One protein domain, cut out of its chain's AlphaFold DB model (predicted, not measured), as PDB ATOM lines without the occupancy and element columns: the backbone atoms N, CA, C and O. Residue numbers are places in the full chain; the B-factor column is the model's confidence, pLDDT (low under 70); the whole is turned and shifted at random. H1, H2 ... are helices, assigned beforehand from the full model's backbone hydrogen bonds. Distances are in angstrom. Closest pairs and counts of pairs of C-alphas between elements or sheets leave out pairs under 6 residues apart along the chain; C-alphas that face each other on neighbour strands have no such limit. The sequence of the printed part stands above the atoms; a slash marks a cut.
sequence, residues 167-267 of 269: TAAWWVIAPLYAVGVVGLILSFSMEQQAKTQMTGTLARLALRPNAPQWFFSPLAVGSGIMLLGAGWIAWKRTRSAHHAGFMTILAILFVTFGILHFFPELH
ATOM      1  N   THR A 167     -51.941 -37.698   9.334       76.88
ATOM      2  CA  THR A 167     -51.058 -37.842   8.171       76.88
ATOM      3  C   THR A 167     -50.701 -39.305   7.933       76.88
ATOM      4  O   THR A 167     -50.435 -40.062   8.866       76.88
ATOM      5  N   ALA A 168     -50.757 -39.745   6.670       80.81
ATOM      6  CA  ALA A 168     -50.256 -41.061   6.280       80.81
ATOM      7  C   ALA A 168     -48.808 -41.207   6.757       80.81
ATOM      8  O   ALA A 168     -47.991 -40.303   6.585       80.81
ATOM      9  N   ALA A 169     -48.513 -42.327   7.413       87.00
ATOM     10  CA  ALA A 169     -47.200 -42.517   7.990       87.00
ATOM     11  C   ALA A 169     -46.162 -42.589   6.864       87.00
ATOM     12  O   ALA A 169     -46.343 -43.318   5.887       87.00
ATOM     13  N   TRP A 170     -45.085 -41.814   6.994       91.06
ATOM     14  CA  TRP A 170     -44.074 -41.651   5.944       91.06
ATOM     15  C   TRP A 170     -43.481 -42.990   5.476       91.06
ATOM     16  O   TRP A 170     -43.174 -43.142   4.298       91.06
ATOM     17  N   TRP A 171     -43.408 -43.983   6.367       93.38
ATOM     18  CA  TRP A 171     -42.931 -45.335   6.075       93.38
ATOM     19  C   TRP A 171     -43.848 -46.139   5.143       93.38
ATOM     20  O   TRP A 171     -43.401 -47.138   4.601       93.38
ATOM     21  N   VAL A 172     -45.101 -45.723   4.931       91.38
ATOM     22  CA  VAL A 172     -45.995 -46.295   3.903       91.38
ATOM     23  C   VAL A 172     -45.801 -45.583   2.566       91.38
ATOM     24  O   VAL A 172     -45.810 -46.203   1.510       91.38
ATOM     25  N   ILE A 173     -45.606 -44.264   2.609       91.88
ATOM     26  CA  ILE A 173     -45.478 -43.423   1.416       91.88
ATOM     27  C   ILE A 173     -44.132 -43.666   0.714       91.88
ATOM     28  O   ILE A 173     -44.086 -43.833  -0.502       91.88
ATOM     29  N   ALA A 174     -43.038 -43.700   1.479       94.94
ATOM     30  CA  ALA A 174     -41.679 -43.879   0.975       94.94
ATOM     31  C   ALA A 174     -41.475 -45.161   0.141       94.94
ATOM     32  O   ALA A 174     -40.963 -45.044  -0.974       94.94
ATOM     33  N   PRO A 175     -41.884 -46.368   0.590       95.69
ATOM     34  CA  PRO A 175     -41.725 -47.573  -0.218       95.69
ATOM     35  C   PRO A 175     -42.561 -47.517  -1.495       95.69
ATOM     36  O   PRO A 175     -42.123 -48.024  -2.522       95.69
ATOM     37  N   LEU A 176     -43.724 -46.858  -1.474       93.31
ATOM     38  CA  LEU A 176     -44.570 -46.741  -2.657       93.31
ATOM     39  C   LEU A 176     -43.905 -45.888  -3.755       93.31
ATOM     40  O   LEU A 176     -43.926 -46.275  -4.919       93.31
ATOM     41  N   TYR A 177     -43.237 -44.787  -3.386       95.88
ATOM     42  CA  TYR A 177     -42.389 -44.037  -4.327       95.88
ATOM     43  C   TYR A 177     -41.209 -44.884  -4.809       95.88
ATOM     44  O   TYR A 177     -40.899 -44.888  -6.001       95.88
ATOM     45  N   ALA A 178     -40.554 -45.604  -3.893       96.56
ATOM     46  CA  ALA A 178     -39.397 -46.425  -4.227       96.56
ATOM     47  C   ALA A 178     -39.744 -47.501  -5.266       96.56
ATOM     48  O   ALA A 178     -38.963 -47.707  -6.187       96.56
ATOM     49  N   VAL A 179     -40.926 -48.124  -5.184       96.44
ATOM     50  CA  VAL A 179     -41.395 -49.099  -6.184       96.44
ATOM     51  C   VAL A 179     -41.466 -48.484  -7.584       96.44
ATOM     52  O   VAL A 179     -40.972 -49.092  -8.533       96.44
ATOM     53  N   GLY A 180     -42.010 -47.271  -7.722       92.88
ATOM     54  CA  GLY A 180     -42.044 -46.567  -9.007       92.88
ATOM     55  C   GLY A 180     -40.654 -46.287  -9.572       92.88
ATOM     56  O   GLY A 180     -40.376 -46.585 -10.733       92.88
ATOM     57  N   VAL A 181     -39.753 -45.769  -8.731       95.81
ATOM     58  CA  VAL A 181     -38.367 -45.457  -9.124       95.81
ATOM     59  C   VAL A 181     -37.591 -46.726  -9.492       95.81
ATOM     60  O   VAL A 181     -36.876 -46.739 -10.490       95.81
ATOM     61  N   VAL A 182     -37.751 -47.808  -8.730       97.00
ATOM     62  CA  VAL A 182     -37.122 -49.104  -9.026       97.00
ATOM     63  C   VAL A 182     -37.651 -49.674 -10.341       97.00
ATOM     64  O   VAL A 182     -36.850 -50.144 -11.144       97.00
ATOM     65  N   GLY A 183     -38.959 -49.584 -10.603       93.75
ATOM     66  CA  GLY A 183     -39.545 -49.993 -11.886       93.75
ATOM     67  C   GLY A 183     -38.943 -49.236 -13.074       93.75
ATOM     68  O   GLY A 183     -38.597 -49.851 -14.085       93.75
ATOM     69  N   LEU A 184     -38.734 -47.923 -12.926       95.44
ATOM     70  CA  LEU A 184     -38.070 -47.085 -13.928       95.44
ATOM     71  C   LEU A 184     -36.605 -47.494 -14.151       95.44
ATOM     72  O   LEU A 184     -36.202 -47.737 -15.290       95.44
ATOM     73  N   ILE A 185     -35.820 -47.622 -13.073       96.44
ATOM     74  CA  ILE A 185     -34.403 -48.016 -13.139       96.44
ATOM     75  C   ILE A 185     -34.253 -49.400 -13.771       96.44
ATOM     76  O   ILE A 185     -33.362 -49.598 -14.596       96.44
ATOM     77  N   LEU A 186     -35.109 -50.355 -13.402       95.50
ATOM     78  CA  LEU A 186     -35.043 -51.721 -13.913       95.50
ATOM     79  C   LEU A 186     -35.344 -51.763 -15.414       95.50
ATOM     80  O   LEU A 186     -34.595 -52.386 -16.160       95.50
ATOM     81  N   SER A 187     -36.373 -51.038 -15.857       92.38
ATOM     82  CA  SER A 187     -36.738 -50.946 -17.278       92.38
ATOM     83  C   SER A 187     -35.591 -50.368 -18.109       92.38
ATOM     84  O   SER A 187     -35.186 -50.961 -19.110       92.38
ATOM     85  N   PHE A 188     -34.985 -49.272 -17.640       94.25
ATOM     86  CA  PHE A 188     -33.849 -48.650 -18.323       94.25
ATOM     87  C   PHE A 188     -32.596 -49.536 -18.292       94.25
ATOM     88  O   PHE A 188     -31.873 -49.645 -19.278       94.25
ATOM     89  N   SER A 189     -32.343 -50.222 -17.174       93.56
ATOM     90  CA  SER A 189     -31.201 -51.135 -17.042       93.56
ATOM     91  C   SER A 189     -31.308 -52.326 -17.992       93.56
ATOM     92  O   SER A 189     -30.311 -52.697 -18.610       93.56
ATOM     93  N   MET A 190     -32.503 -52.905 -18.153       89.69
ATOM     94  CA  MET A 190     -32.723 -54.003 -19.101       89.69
ATOM     95  C   MET A 190     -32.511 -53.558 -20.549       89.69
ATOM     96  O   MET A 190     -31.906 -54.287 -21.335       89.69
ATOM     97  N   GLU A 191     -32.945 -52.349 -20.894       89.25
ATOM     98  CA  GLU A 191     -32.698 -51.779 -22.215       89.25
ATOM     99  C   GLU A 191     -31.197 -51.546 -22.465       89.25
ATOM    100  O   GLU A 191     -30.672 -51.913 -23.518       89.25
ATOM    101  N   GLN A 192     -30.473 -50.997 -21.484       91.56
ATOM    102  CA  GLN A 192     -29.021 -50.804 -21.582       91.56
ATOM    103  C   GLN A 192     -28.271 -52.136 -21.702       91.56
ATOM    104  O   GLN A 192     -27.323 -52.253 -22.482       91.56
ATOM    105  N   GLN A 193     -28.710 -53.172 -20.984       88.44
ATOM    106  CA  GLN A 193     -28.161 -54.522 -21.126       88.44
ATOM    107  C   GLN A 193     -28.411 -55.098 -22.523       88.44
ATOM    108  O   GLN A 193     -27.499 -55.680 -23.110       88.44
ATOM    109  N   ALA A 194     -29.598 -54.887 -23.095       87.19
ATOM    110  CA  ALA A 194     -29.908 -55.327 -24.453       87.19
ATOM    111  C   ALA A 194     -29.031 -54.630 -25.511       87.19
ATOM    112  O   ALA A 194     -28.567 -55.283 -26.445       87.19
ATOM    113  N   LYS A 195     -28.748 -53.329 -25.341       86.00
ATOM    114  CA  LYS A 195     -27.873 -52.559 -26.246       86.00
ATOM    115  C   LYS A 195     -26.400 -52.955 -26.131       86.00
ATOM    116  O   LYS A 195     -25.698 -53.012 -27.135       86.00
ATOM    117  N   THR A 196     -25.921 -53.235 -24.921       88.81
ATOM    118  CA  THR A 196     -24.501 -53.551 -24.676       88.81
ATOM    119  C   THR A 196     -24.142 -55.007 -24.970       88.81
ATOM    120  O   THR A 196     -23.017 -55.278 -25.382       88.81
ATOM    121  N   GLN A 197     -25.079 -55.950 -24.817       81.00
ATOM    122  CA  GLN A 197     -24.837 -57.383 -25.034       81.00
ATOM    123  C   GLN A 197     -25.294 -57.895 -26.410       81.00
ATOM    124  O   GLN A 197     -25.719 -59.045 -26.545       81.00
ATOM    125  N   MET A 198     -25.173 -57.072 -27.458       63.12
ATOM    126  CA  MET A 198     -25.591 -57.433 -28.824       63.12
ATOM    127  C   MET A 198     -24.853 -58.638 -29.451       63.12
ATOM    128  O   MET A 198     -25.178 -59.039 -30.565       63.12
ATOM    129  N   THR A 199     -23.912 -59.281 -28.756       70.62
ATOM    130  CA  THR A 199     -23.153 -60.444 -29.249       70.62
ATOM    131  C   THR A 199     -23.598 -61.783 -28.642       70.62
ATOM    132  O   THR A 199     -22.787 -62.694 -28.482       70.62
ATOM    133  N   GLY A 200     -24.886 -61.949 -28.306       75.31
ATOM    134  CA  GLY A 200     -25.370 -63.180 -27.667       75.31
ATOM    135  C   GLY A 200     -26.864 -63.485 -27.805       75.31
ATOM    136  O   GLY A 200     -27.591 -62.899 -28.605       75.31
ATOM    137  N   THR A 201     -27.345 -64.434 -26.997       77.94
ATOM    138  CA  THR A 201     -28.755 -64.870 -26.939       77.94
ATOM    139  C   THR A 201     -29.732 -63.725 -26.650       77.94
ATOM    140  O   THR A 201     -30.860 -63.750 -27.141       77.94
ATOM    141  N   LEU A 202     -29.285 -62.688 -25.935       73.06
ATOM    142  CA  LEU A 202     -30.040 -61.456 -25.684       73.06
ATOM    143  C   LEU A 202     -30.334 -60.656 -26.959       73.06
ATOM    144  O   LEU A 202     -31.420 -60.096 -27.073       73.06
ATOM    145  N   ALA A 203     -29.442 -60.671 -27.953       77.81
ATOM    146  CA  ALA A 203     -29.684 -60.009 -29.235       77.81
ATOM    147  C   ALA A 203     -30.859 -60.655 -29.987       77.81
ATOM    148  O   ALA A 203     -31.709 -59.963 -30.542       77.81
ATOM    149  N   ARG A 204     -30.979 -61.990 -29.927       80.69
ATOM    150  CA  ARG A 204     -32.139 -62.706 -30.492       80.69
ATOM    151  C   ARG A 204     -33.434 -62.380 -29.752       80.69
ATOM    152  O   ARG A 204     -34.500 -62.407 -30.358       80.69
ATOM    153  N   LEU A 205     -33.349 -62.085 -28.454       79.06
ATOM    154  CA  LEU A 205     -34.504 -61.674 -27.660       79.06
ATOM    155  C   LEU A 205     -34.935 -60.240 -28.000       79.06
ATOM    156  O   LEU A 205     -36.132 -59.985 -28.103       79.06
ATOM    157  N   ALA A 206     -33.975 -59.342 -28.237       79.62
ATOM    158  CA  ALA A 206     -34.223 -57.957 -28.638       79.62
ATOM    159  C   ALA A 206     -34.838 -57.833 -30.044       79.62
ATOM    160  O   ALA A 206     -35.590 -56.901 -30.295       79.62
ATOM    161  N   LEU A 207     -34.573 -58.793 -30.936       83.50
ATOM    162  CA  LEU A 207     -35.169 -58.855 -32.278       83.50
ATOM    163  C   LEU A 207     -36.602 -59.409 -32.298       83.50
ATOM    164  O   LEU A 207     -37.213 -59.492 -33.364       83.50
ATOM    165  N   ARG A 208     -37.158 -59.833 -31.154       87.06
ATOM    166  CA  ARG A 208     -38.557 -60.272 -31.125       87.06
ATOM    167  C   ARG A 208     -39.478 -59.067 -31.338       87.06
ATOM    168  O   ARG A 208     -39.269 -58.048 -30.690       87.06
ATOM    169  N   PRO A 209     -40.563 -59.209 -32.120       88.56
ATOM    170  CA  PRO A 209     -41.523 -58.122 -32.340       88.56
ATOM    171  C   PRO A 209     -42.136 -57.599 -31.030       88.56
ATOM    172  O   PRO A 209     -42.488 -56.435 -30.919       88.56
ATOM    173  N   ASN A 210     -42.184 -58.440 -29.991       90.38
ATOM    174  CA  ASN A 210     -42.725 -58.071 -28.684       90.38
ATOM    175  C   ASN A 210     -41.657 -57.576 -27.692       90.38
ATOM    176  O   ASN A 210     -41.993 -57.318 -26.541       90.38
ATOM    177  N   ALA A 211     -40.380 -57.463 -28.080       87.88
ATOM    178  CA  ALA A 211     -39.294 -57.005 -27.208       87.88
ATOM    179  C   ALA A 211     -39.606 -55.711 -26.419       87.88
ATOM    180  O   ALA A 211     -39.405 -55.729 -25.201       87.88
ATOM    181  N   PRO A 212     -40.163 -54.633 -27.018       89.25
ATOM    182  CA  PRO A 212     -40.502 -53.422 -26.263       89.25
ATOM    183  C   PRO A 212     -41.499 -53.674 -25.124       89.25
ATOM    184  O   PRO A 212     -41.379 -53.067 -24.062       89.25
ATOM    185  N   GLN A 213     -42.423 -54.633 -25.271       92.56
ATOM    186  CA  GLN A 213     -43.374 -54.982 -24.209       92.56
ATOM    187  C   GLN A 213     -42.668 -55.561 -22.975       92.56
ATOM    188  O   GLN A 213     -43.059 -55.269 -21.843       92.56
ATOM    189  N   TRP A 214     -41.603 -56.344 -23.168       91.81
ATOM    190  CA  TRP A 214     -40.828 -56.916 -22.062       91.81
ATOM    191  C   TRP A 214     -40.067 -55.840 -21.289       91.81
ATOM    192  O   TRP A 214     -40.052 -55.879 -20.061       91.81
ATOM    193  N   PHE A 215     -39.489 -54.858 -21.987       92.19
ATOM    194  CA  PHE A 215     -38.784 -53.743 -21.345       92.19
ATOM    195  C   PHE A 215     -39.736 -52.763 -20.653       92.19
ATOM    196  O   PHE A 215     -39.396 -52.217 -19.608       92.19
ATOM    197  N   PHE A 216     -40.943 -52.585 -21.189       94.19
ATOM    198  CA  PHE A 216     -41.973 -51.734 -20.597       94.19
ATOM    199  C   PHE A 216     -42.682 -52.384 -19.392       94.19
ATOM    200  O   PHE A 216     -43.216 -51.682 -18.532       94.19
ATOM    201  N   SER A 217     -42.678 -53.717 -19.287       94.94
ATOM    202  CA  SER A 217     -43.427 -54.450 -18.253       94.94
ATOM    203  C   SER A 217     -43.090 -54.034 -16.809       94.94
ATOM    204  O   SER A 217     -44.025 -53.776 -16.047       94.94
ATOM    205  N   PRO A 218     -41.815 -53.903 -16.386       94.62
ATOM    206  CA  PRO A 218     -41.499 -53.483 -15.022       94.62
ATOM    207  C   PRO A 218     -41.966 -52.057 -14.712       94.62
ATOM    208  O   PRO A 218     -42.446 -51.795 -13.607       94.62
ATOM    209  N   LEU A 219     -41.878 -51.149 -15.690       96.06
ATOM    210  CA  LEU A 219     -42.377 -49.779 -15.580       96.06
ATOM    211  C   LEU A 219     -43.898 -49.756 -15.394       96.06
ATOM    212  O   LEU A 219     -44.402 -49.066 -14.504       96.06
ATOM    213  N   ALA A 220     -44.620 -50.532 -16.207       96.19
ATOM    214  CA  ALA A 220     -46.073 -50.649 -16.141       96.19
ATOM    215  C   ALA A 220     -46.536 -51.247 -14.805       96.19
ATOM    216  O   ALA A 220     -47.421 -50.690 -14.155       96.19
ATOM    217  N   VAL A 221     -45.897 -52.332 -14.350       97.00
ATOM    218  CA  VAL A 221     -46.201 -52.966 -13.056       97.00
ATOM    219  C   VAL A 221     -45.909 -52.009 -11.898       97.00
ATOM    220  O   VAL A 221     -46.762 -51.828 -11.027       97.00
ATOM    221  N   GLY A 222     -44.749 -51.342 -11.899       95.06
ATOM    222  CA  GLY A 222     -44.394 -50.363 -10.867       95.06
ATOM    223  C   GLY A 222     -45.382 -49.194 -10.799       95.06
ATOM    224  O   GLY A 222     -45.845 -48.832  -9.714       95.06
ATOM    225  N   SER A 223     -45.777 -48.660 -11.956       96.31
ATOM    226  CA  SER A 223     -46.769 -47.579 -12.057       96.31
ATOM    227  C   SER A 223     -48.166 -48.031 -11.616       96.31
ATOM    228  O   SER A 223     -48.864 -47.293 -10.921       96.31
ATOM    229  N   GLY A 224     -48.563 -49.266 -11.940       97.50
ATOM    230  CA  GLY A 224     -49.822 -49.858 -11.484       97.50
ATOM    231  C   GLY A 224     -49.891 -49.998  -9.960       97.50
ATOM    232  O   GLY A 224     -50.890 -49.615  -9.348       97.50
ATOM    233  N   ILE A 225     -48.807 -50.457  -9.326       96.56
ATOM    234  CA  ILE A 225     -48.713 -50.534  -7.858       96.56
ATOM    235  C   ILE A 225     -48.798 -49.132  -7.233       96.56
ATOM    236  O   ILE A 225     -49.515 -48.948  -6.245       96.56
ATOM    237  N   MET A 226     -48.128 -48.130  -7.818       95.62
ATOM    238  CA  MET A 226     -48.245 -46.737  -7.367       95.62
ATOM    239  C   MET A 226     -49.686 -46.226  -7.443       95.62
ATOM    240  O   MET A 226     -50.155 -45.621  -6.480       95.62
ATOM    241  N   LEU A 227     -50.404 -46.481  -8.542       97.12
ATOM    242  CA  LEU A 227     -51.793 -46.042  -8.714       97.12
ATOM    243  C   LEU A 227     -52.743 -46.712  -7.720       97.12
ATOM    244  O   LEU A 227     -53.580 -46.032  -7.125       97.12
ATOM    245  N   LEU A 228     -52.584 -48.016  -7.487       97.19
ATOM    246  CA  LEU A 228     -53.369 -48.740  -6.484       97.19
ATOM    247  C   LEU A 228     -53.130 -48.177  -5.080       97.19
ATOM    248  O   LEU A 228     -54.083 -47.906  -4.343       97.19
ATOM    249  N   GLY A 229     -51.868 -47.937  -4.718       95.19
ATOM    250  CA  GLY A 229     -51.540 -47.331  -3.432       95.19
ATOM    251  C   GLY A 229     -52.025 -45.880  -3.319       95.19
ATOM    252  O   GLY A 229     -52.525 -45.490  -2.264       95.19
ATOM    253  N   ALA A 230     -51.970 -45.096  -4.398       94.81
ATOM    254  CA  ALA A 230     -52.511 -43.738  -4.441       94.81
ATOM    255  C   ALA A 230     -54.032 -43.728  -4.231       94.81
ATOM    256  O   ALA A 230     -54.523 -42.977  -3.386       94.81
ATOM    257  N   GLY A 231     -54.771 -44.603  -4.921       95.38
ATOM    258  CA  GLY A 231     -56.217 -44.760  -4.746       95.38
ATOM    259  C   GLY A 231     -56.587 -45.178  -3.321       95.38
ATOM    260  O   GLY A 231     -57.482 -44.592  -2.709       95.38
ATOM    261  N   TRP A 232     -55.834 -46.116  -2.741       95.50
ATOM    262  CA  TRP A 232     -56.014 -46.522  -1.346       95.50
ATOM    263  C   TRP A 232     -55.785 -45.364  -0.361       95.50
ATOM    264  O   TRP A 232     -56.577 -45.168   0.567       95.50
ATOM    265  N   ILE A 233     -54.724 -44.573  -0.558       92.38
ATOM    266  CA  ILE A 233     -54.408 -43.407   0.283       92.38
ATOM    267  C   ILE A 233     -55.491 -42.332   0.153       92.38
ATOM    268  O   ILE A 233     -55.938 -41.801   1.175       92.38
ATOM    269  N   ALA A 234     -55.935 -42.038  -1.072       93.44
ATOM    270  CA  ALA A 234     -56.995 -41.069  -1.337       93.44
ATOM    271  C   ALA A 234     -58.308 -41.463  -0.648       93.44
ATOM    272  O   ALA A 234     -58.973 -40.608  -0.065       93.44
ATOM    273  N   TRP A 235     -58.645 -42.757  -0.650       93.88
ATOM    274  CA  TRP A 235     -59.860 -43.257  -0.011       93.88
ATOM    275  C   TRP A 235     -59.774 -43.235   1.522       93.88
ATOM    276  O   TRP A 235     -60.673 -42.732   2.193       93.88
ATOM    277  N   LYS A 236     -58.693 -43.761   2.110       91.50
ATOM    278  CA  LYS A 236     -58.585 -43.900   3.575       91.50
ATOM    279  C   LYS A 236     -58.279 -42.589   4.297       91.50
ATOM    280  O   LYS A 236     -58.570 -42.488   5.489       91.50
ATOM    281  N   ARG A 237     -57.619 -41.625   3.645       86.00
ATOM    282  CA  ARG A 237     -57.067 -40.433   4.311       86.00
ATOM    283  C   ARG A 237     -57.171 -39.191   3.424       86.00
ATOM    284  O   ARG A 237     -56.226 -38.825   2.723       86.00
ATOM    285  N   THR A 238     -58.286 -38.473   3.550       84.00
ATOM    286  CA  THR A 238     -58.566 -37.215   2.828       84.00
ATOM    287  C   THR A 238     -57.465 -36.165   2.994       84.00
ATOM    288  O   THR A 238     -57.095 -35.504   2.029       84.00
ATOM    289  N   ARG A 239     -56.852 -36.050   4.180       80.19
ATOM    290  CA  ARG A 239     -55.773 -35.071   4.424       80.19
ATOM    291  C   ARG A 239     -54.476 -35.377   3.657       80.19
ATOM    292  O   ARG A 239     -53.673 -34.475   3.452       80.19
ATOM    293  N   SER A 240     -54.271 -36.620   3.209       85.50
ATOM    294  CA  SER A 240     -53.133 -37.014   2.359       85.50
ATOM    295  C   SER A 240     -53.466 -37.060   0.865       85.50
ATOM    296  O   SER A 240     -52.664 -37.574   0.083       85.50
ATOM    297  N   ALA A 241     -54.605 -36.494   0.447       87.50
ATOM    298  CA  ALA A 241     -54.997 -36.427  -0.960       87.50
ATOM    299  C   ALA A 241     -53.926 -35.771  -1.850       87.50
ATOM    300  O   ALA A 241     -53.754 -36.183  -2.990       87.50
ATOM    301  N   HIS A 242     -53.136 -34.828  -1.320       92.06
ATOM    302  CA  HIS A 242     -52.018 -34.226  -2.055       92.06
ATOM    303  C   HIS A 242     -50.953 -35.246  -2.479       92.06
ATOM    304  O   HIS A 242     -50.505 -35.225  -3.622       92.06
ATOM    305  N   HIS A 243     -50.566 -36.165  -1.587       91.62
ATOM    306  CA  HIS A 243     -49.593 -37.204  -1.929       91.62
ATOM    307  C   HIS A 243     -50.176 -38.211  -2.910       91.62
ATOM    308  O   HIS A 243     -49.483 -38.602  -3.841       91.62
ATOM    309  N   ALA A 244     -51.442 -38.598  -2.733       93.81
ATOM    310  CA  ALA A 244     -52.121 -39.456  -3.695       93.81
ATOM    311  C   ALA A 244     -52.161 -38.805  -5.089       93.81
ATOM    312  O   ALA A 244     -51.755 -39.434  -6.057       93.81
ATOM    313  N   GLY A 245     -52.538 -37.526  -5.176       95.19
ATOM    314  CA  GLY A 245     -52.546 -36.779  -6.434       95.19
ATOM    315  C   GLY A 245     -51.166 -36.715  -7.090       95.19
ATOM    316  O   GLY A 245     -51.035 -37.009  -8.273       95.19
ATOM    317  N   PHE A 246     -50.118 -36.413  -6.321       96.25
ATOM    318  CA  PHE A 246     -48.751 -36.385  -6.846       96.25
ATOM    319  C   PHE A 246     -48.273 -37.763  -7.336       96.25
ATOM    320  O   PHE A 246     -47.674 -37.861  -8.404       96.25
ATOM    321  N   MET A 247     -48.586 -38.836  -6.603       95.12
ATOM    322  CA  MET A 247     -48.295 -40.214  -7.023       95.12
ATOM    323  C   MET A 247     -48.992 -40.573  -8.333       95.12
ATOM    324  O   MET A 247     -48.374 -41.166  -9.213       95.12
ATOM    325  N   THR A 248     -50.264 -40.202  -8.471       97.75
ATOM    326  CA  THR A 248     -51.031 -40.419  -9.698       97.75
ATOM    327  C   THR A 248     -50.408 -39.675 -10.873       97.75
ATOM    328  O   THR A 248     -50.227 -40.277 -11.929       97.75
ATOM    329  N   ILE A 249     -50.015 -38.411 -10.686       97.75
ATOM    330  CA  ILE A 249     -49.326 -37.628 -11.722       97.75
ATOM    331  C   ILE A 249     -48.025 -38.323 -12.138       97.75
ATOM    332  O   ILE A 249     -47.814 -38.536 -13.328       97.75
ATOM    333  N   LEU A 250     -47.180 -38.732 -11.187       96.50
ATOM    334  CA  LEU A 250     -45.933 -39.437 -11.507       96.50
ATOM    335  C   LEU A 250     -46.169 -40.750 -12.252       96.50
ATOM    336  O   LEU A 250     -45.487 -41.012 -13.237       96.50
ATOM    337  N   ALA A 251     -47.132 -41.560 -11.814       96.69
ATOM    338  CA  ALA A 251     -47.445 -42.821 -12.474       96.69
ATOM    339  C   ALA A 251     -47.936 -42.596 -13.913       96.69
ATOM    340  O   ALA A 251     -47.492 -43.290 -14.824       96.69
ATOM    341  N   ILE A 252     -48.791 -41.590 -14.141       97.75
ATOM    342  CA  ILE A 252     -49.235 -41.215 -15.490       97.75
ATOM    343  C   ILE A 252     -48.052 -40.741 -16.335       97.75
ATOM    344  O   ILE A 252     -47.935 -41.163 -17.482       97.75
ATOM    345  N   LEU A 253     -47.155 -39.912 -15.789       97.62
ATOM    346  CA  LEU A 253     -45.965 -39.455 -16.512       97.62
ATOM    347  C   LEU A 253     -45.049 -40.628 -16.877       97.62
ATOM    348  O   LEU A 253     -44.638 -40.722 -18.028       97.62
ATOM    349  N   PHE A 254     -44.772 -41.548 -15.951       96.19
ATOM    350  CA  PHE A 254     -43.956 -42.734 -16.225       96.19
ATOM    351  C   PHE A 254     -44.573 -43.623 -17.299       96.19
ATOM    352  O   PHE A 254     -43.870 -44.034 -18.217       96.19
ATOM    353  N   VAL A 255     -45.879 -43.879 -17.230       96.81
ATOM    354  CA  VAL A 255     -46.577 -44.665 -18.252       96.81
ATOM    355  C   VAL A 255     -46.552 -43.942 -19.594       96.81
ATOM    356  O   VAL A 255     -46.190 -44.552 -20.592       96.81
ATOM    357  N   THR A 256     -46.874 -42.649 -19.624       97.00
ATOM    358  CA  THR A 256     -46.942 -41.865 -20.865       97.00
ATOM    359  C   THR A 256     -45.571 -41.787 -21.522       97.00
ATOM    360  O   THR A 256     -45.417 -42.238 -22.650       97.00
ATOM    361  N   PHE A 257     -44.547 -41.307 -20.811       96.38
ATOM    362  CA  PHE A 257     -43.187 -41.245 -21.351       96.38
ATOM    363  C   PHE A 257     -42.618 -42.626 -21.662       96.38
ATOM    364  O   PHE A 257     -41.887 -42.762 -22.636       96.38
ATOM    365  N   GLY A 258     -42.972 -43.654 -20.889       94.75
ATOM    366  CA  GLY A 258     -42.617 -45.032 -21.200       94.75
ATOM    367  C   GLY A 258     -43.218 -45.494 -22.525       94.75
ATOM    368  O   GLY A 258     -42.500 -46.043 -23.352       94.75
ATOM    369  N   ILE A 259     -44.501 -45.217 -22.772       96.00
ATOM    370  CA  ILE A 259     -45.149 -45.537 -24.048       96.00
ATOM    371  C   ILE A 259     -44.452 -44.797 -25.191       96.00
ATOM    372  O   ILE A 259     -44.064 -45.436 -26.166       96.00
ATOM    373  N   LEU A 260     -44.219 -43.488 -25.037       95.62
ATOM    374  CA  LEU A 260     -43.536 -42.692 -26.059       95.62
ATOM    375  C   LEU A 260     -42.114 -43.224 -26.337       95.62
ATOM    376  O   LEU A 260     -41.647 -43.248 -27.471       95.62
ATOM    377  N   HIS A 261     -41.407 -43.667 -25.300       94.69
ATOM    378  CA  HIS A 261     -40.037 -44.148 -25.424       94.69
ATOM    379  C   HIS A 261     -39.945 -45.546 -26.057       94.69
ATOM    380  O   HIS A 261     -39.086 -45.784 -26.903       94.69
ATOM    381  N   PHE A 262     -40.809 -46.483 -25.649       93.06
ATOM    382  CA  PHE A 262     -40.738 -47.884 -26.083       93.06
ATOM    383  C   PHE A 262     -41.530 -48.183 -27.363       93.06
ATOM    384  O   PHE A 262     -41.257 -49.201 -28.000       93.06
ATOM    385  N   PHE A 263     -42.477 -47.327 -27.756       94.38
ATOM    386  CA  PHE A 263     -43.334 -47.531 -28.930       94.38
ATOM    387  C   PHE A 263     -43.284 -46.324 -29.880       94.38
ATOM    388  O   PHE A 263     -44.299 -45.653 -30.078       94.38
ATOM    389  N   PRO A 264     -42.124 -46.044 -30.503       92.88
ATOM    390  CA  PRO A 264     -41.973 -44.899 -31.404       92.88
ATOM    391  C   PRO A 264     -42.918 -44.953 -32.617       92.88
ATOM    392  O   PRO A 264     -43.269 -43.912 -33.161       92.88
ATOM    393  N   GLU A 265     -43.378 -46.146 -33.006       91.75
ATOM    394  CA  GLU A 265     -44.349 -46.359 -34.090       91.75
ATOM    395  C   GLU A 265     -45.688 -45.643 -33.849       91.75
ATOM    396  O   GLU A 265     -46.371 -45.265 -34.798       91.75
ATOM    397  N   LEU A 266     -46.057 -45.399 -32.585       91.62
ATOM    398  CA  LEU A 266     -47.297 -44.697 -32.238       91.62
ATOM    399  C   LEU A 266     -47.248 -43.195 -32.558       91.62
ATOM    400  O   LEU A 266     -48.284 -42.537 -32.494       91.62
ATOM    401  N   HIS A 267     -46.080 -42.636 -32.881       88.44
ATOM    402  CA  HIS A 267     -45.920 -41.194 -33.095       88.44
ATOM    403  C   HIS A 267     -46.130 -40.735 -34.536       88.44
ATOM    404  O   HIS A 267     -46.039 -39.537 -34.787       88.44
TER     405      HIS A 267
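This is residues 167 to 267 of the 269 residues of an uncharacterized protein of Haloferula luteola (UniProt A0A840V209). Three long helices, H1, H3 and H4, make a flat up-and-down bundle, H3 packed on both. H2 and H5 lie at one end. The printed part has 101 residues with five named helices. It is all helix and loose, radius of gyration of the C-alphas 16.2 A, spans 52, 29 and 14 A.

H1, residues 170 to 196, touches H3, residues 211 to 236, at a shallow tilt of 7 degrees, C-alphas 183 and 219 closest at 4.7 A. H3 and H4, residues 238 to 262, form a hairpin, C-alphas 230 and 244 closest at 4.4 A. H2, residues 201 to 206, and H5, residues 264 to 267, are apart. Every O i to N i+4 pair is within hydrogen-bond range in H2, 20 of 23 in H1, 20 of 22 in H3 and 19 of 21 in H4.

H1 runs 38.2 A from C-alpha 170, (-44.074, -41.651, 5.944); H4 ends at C-alpha 262, (-40.738, -47.884, -26.083).

The printed part has no cut; residue 198 has pLDDT under 70.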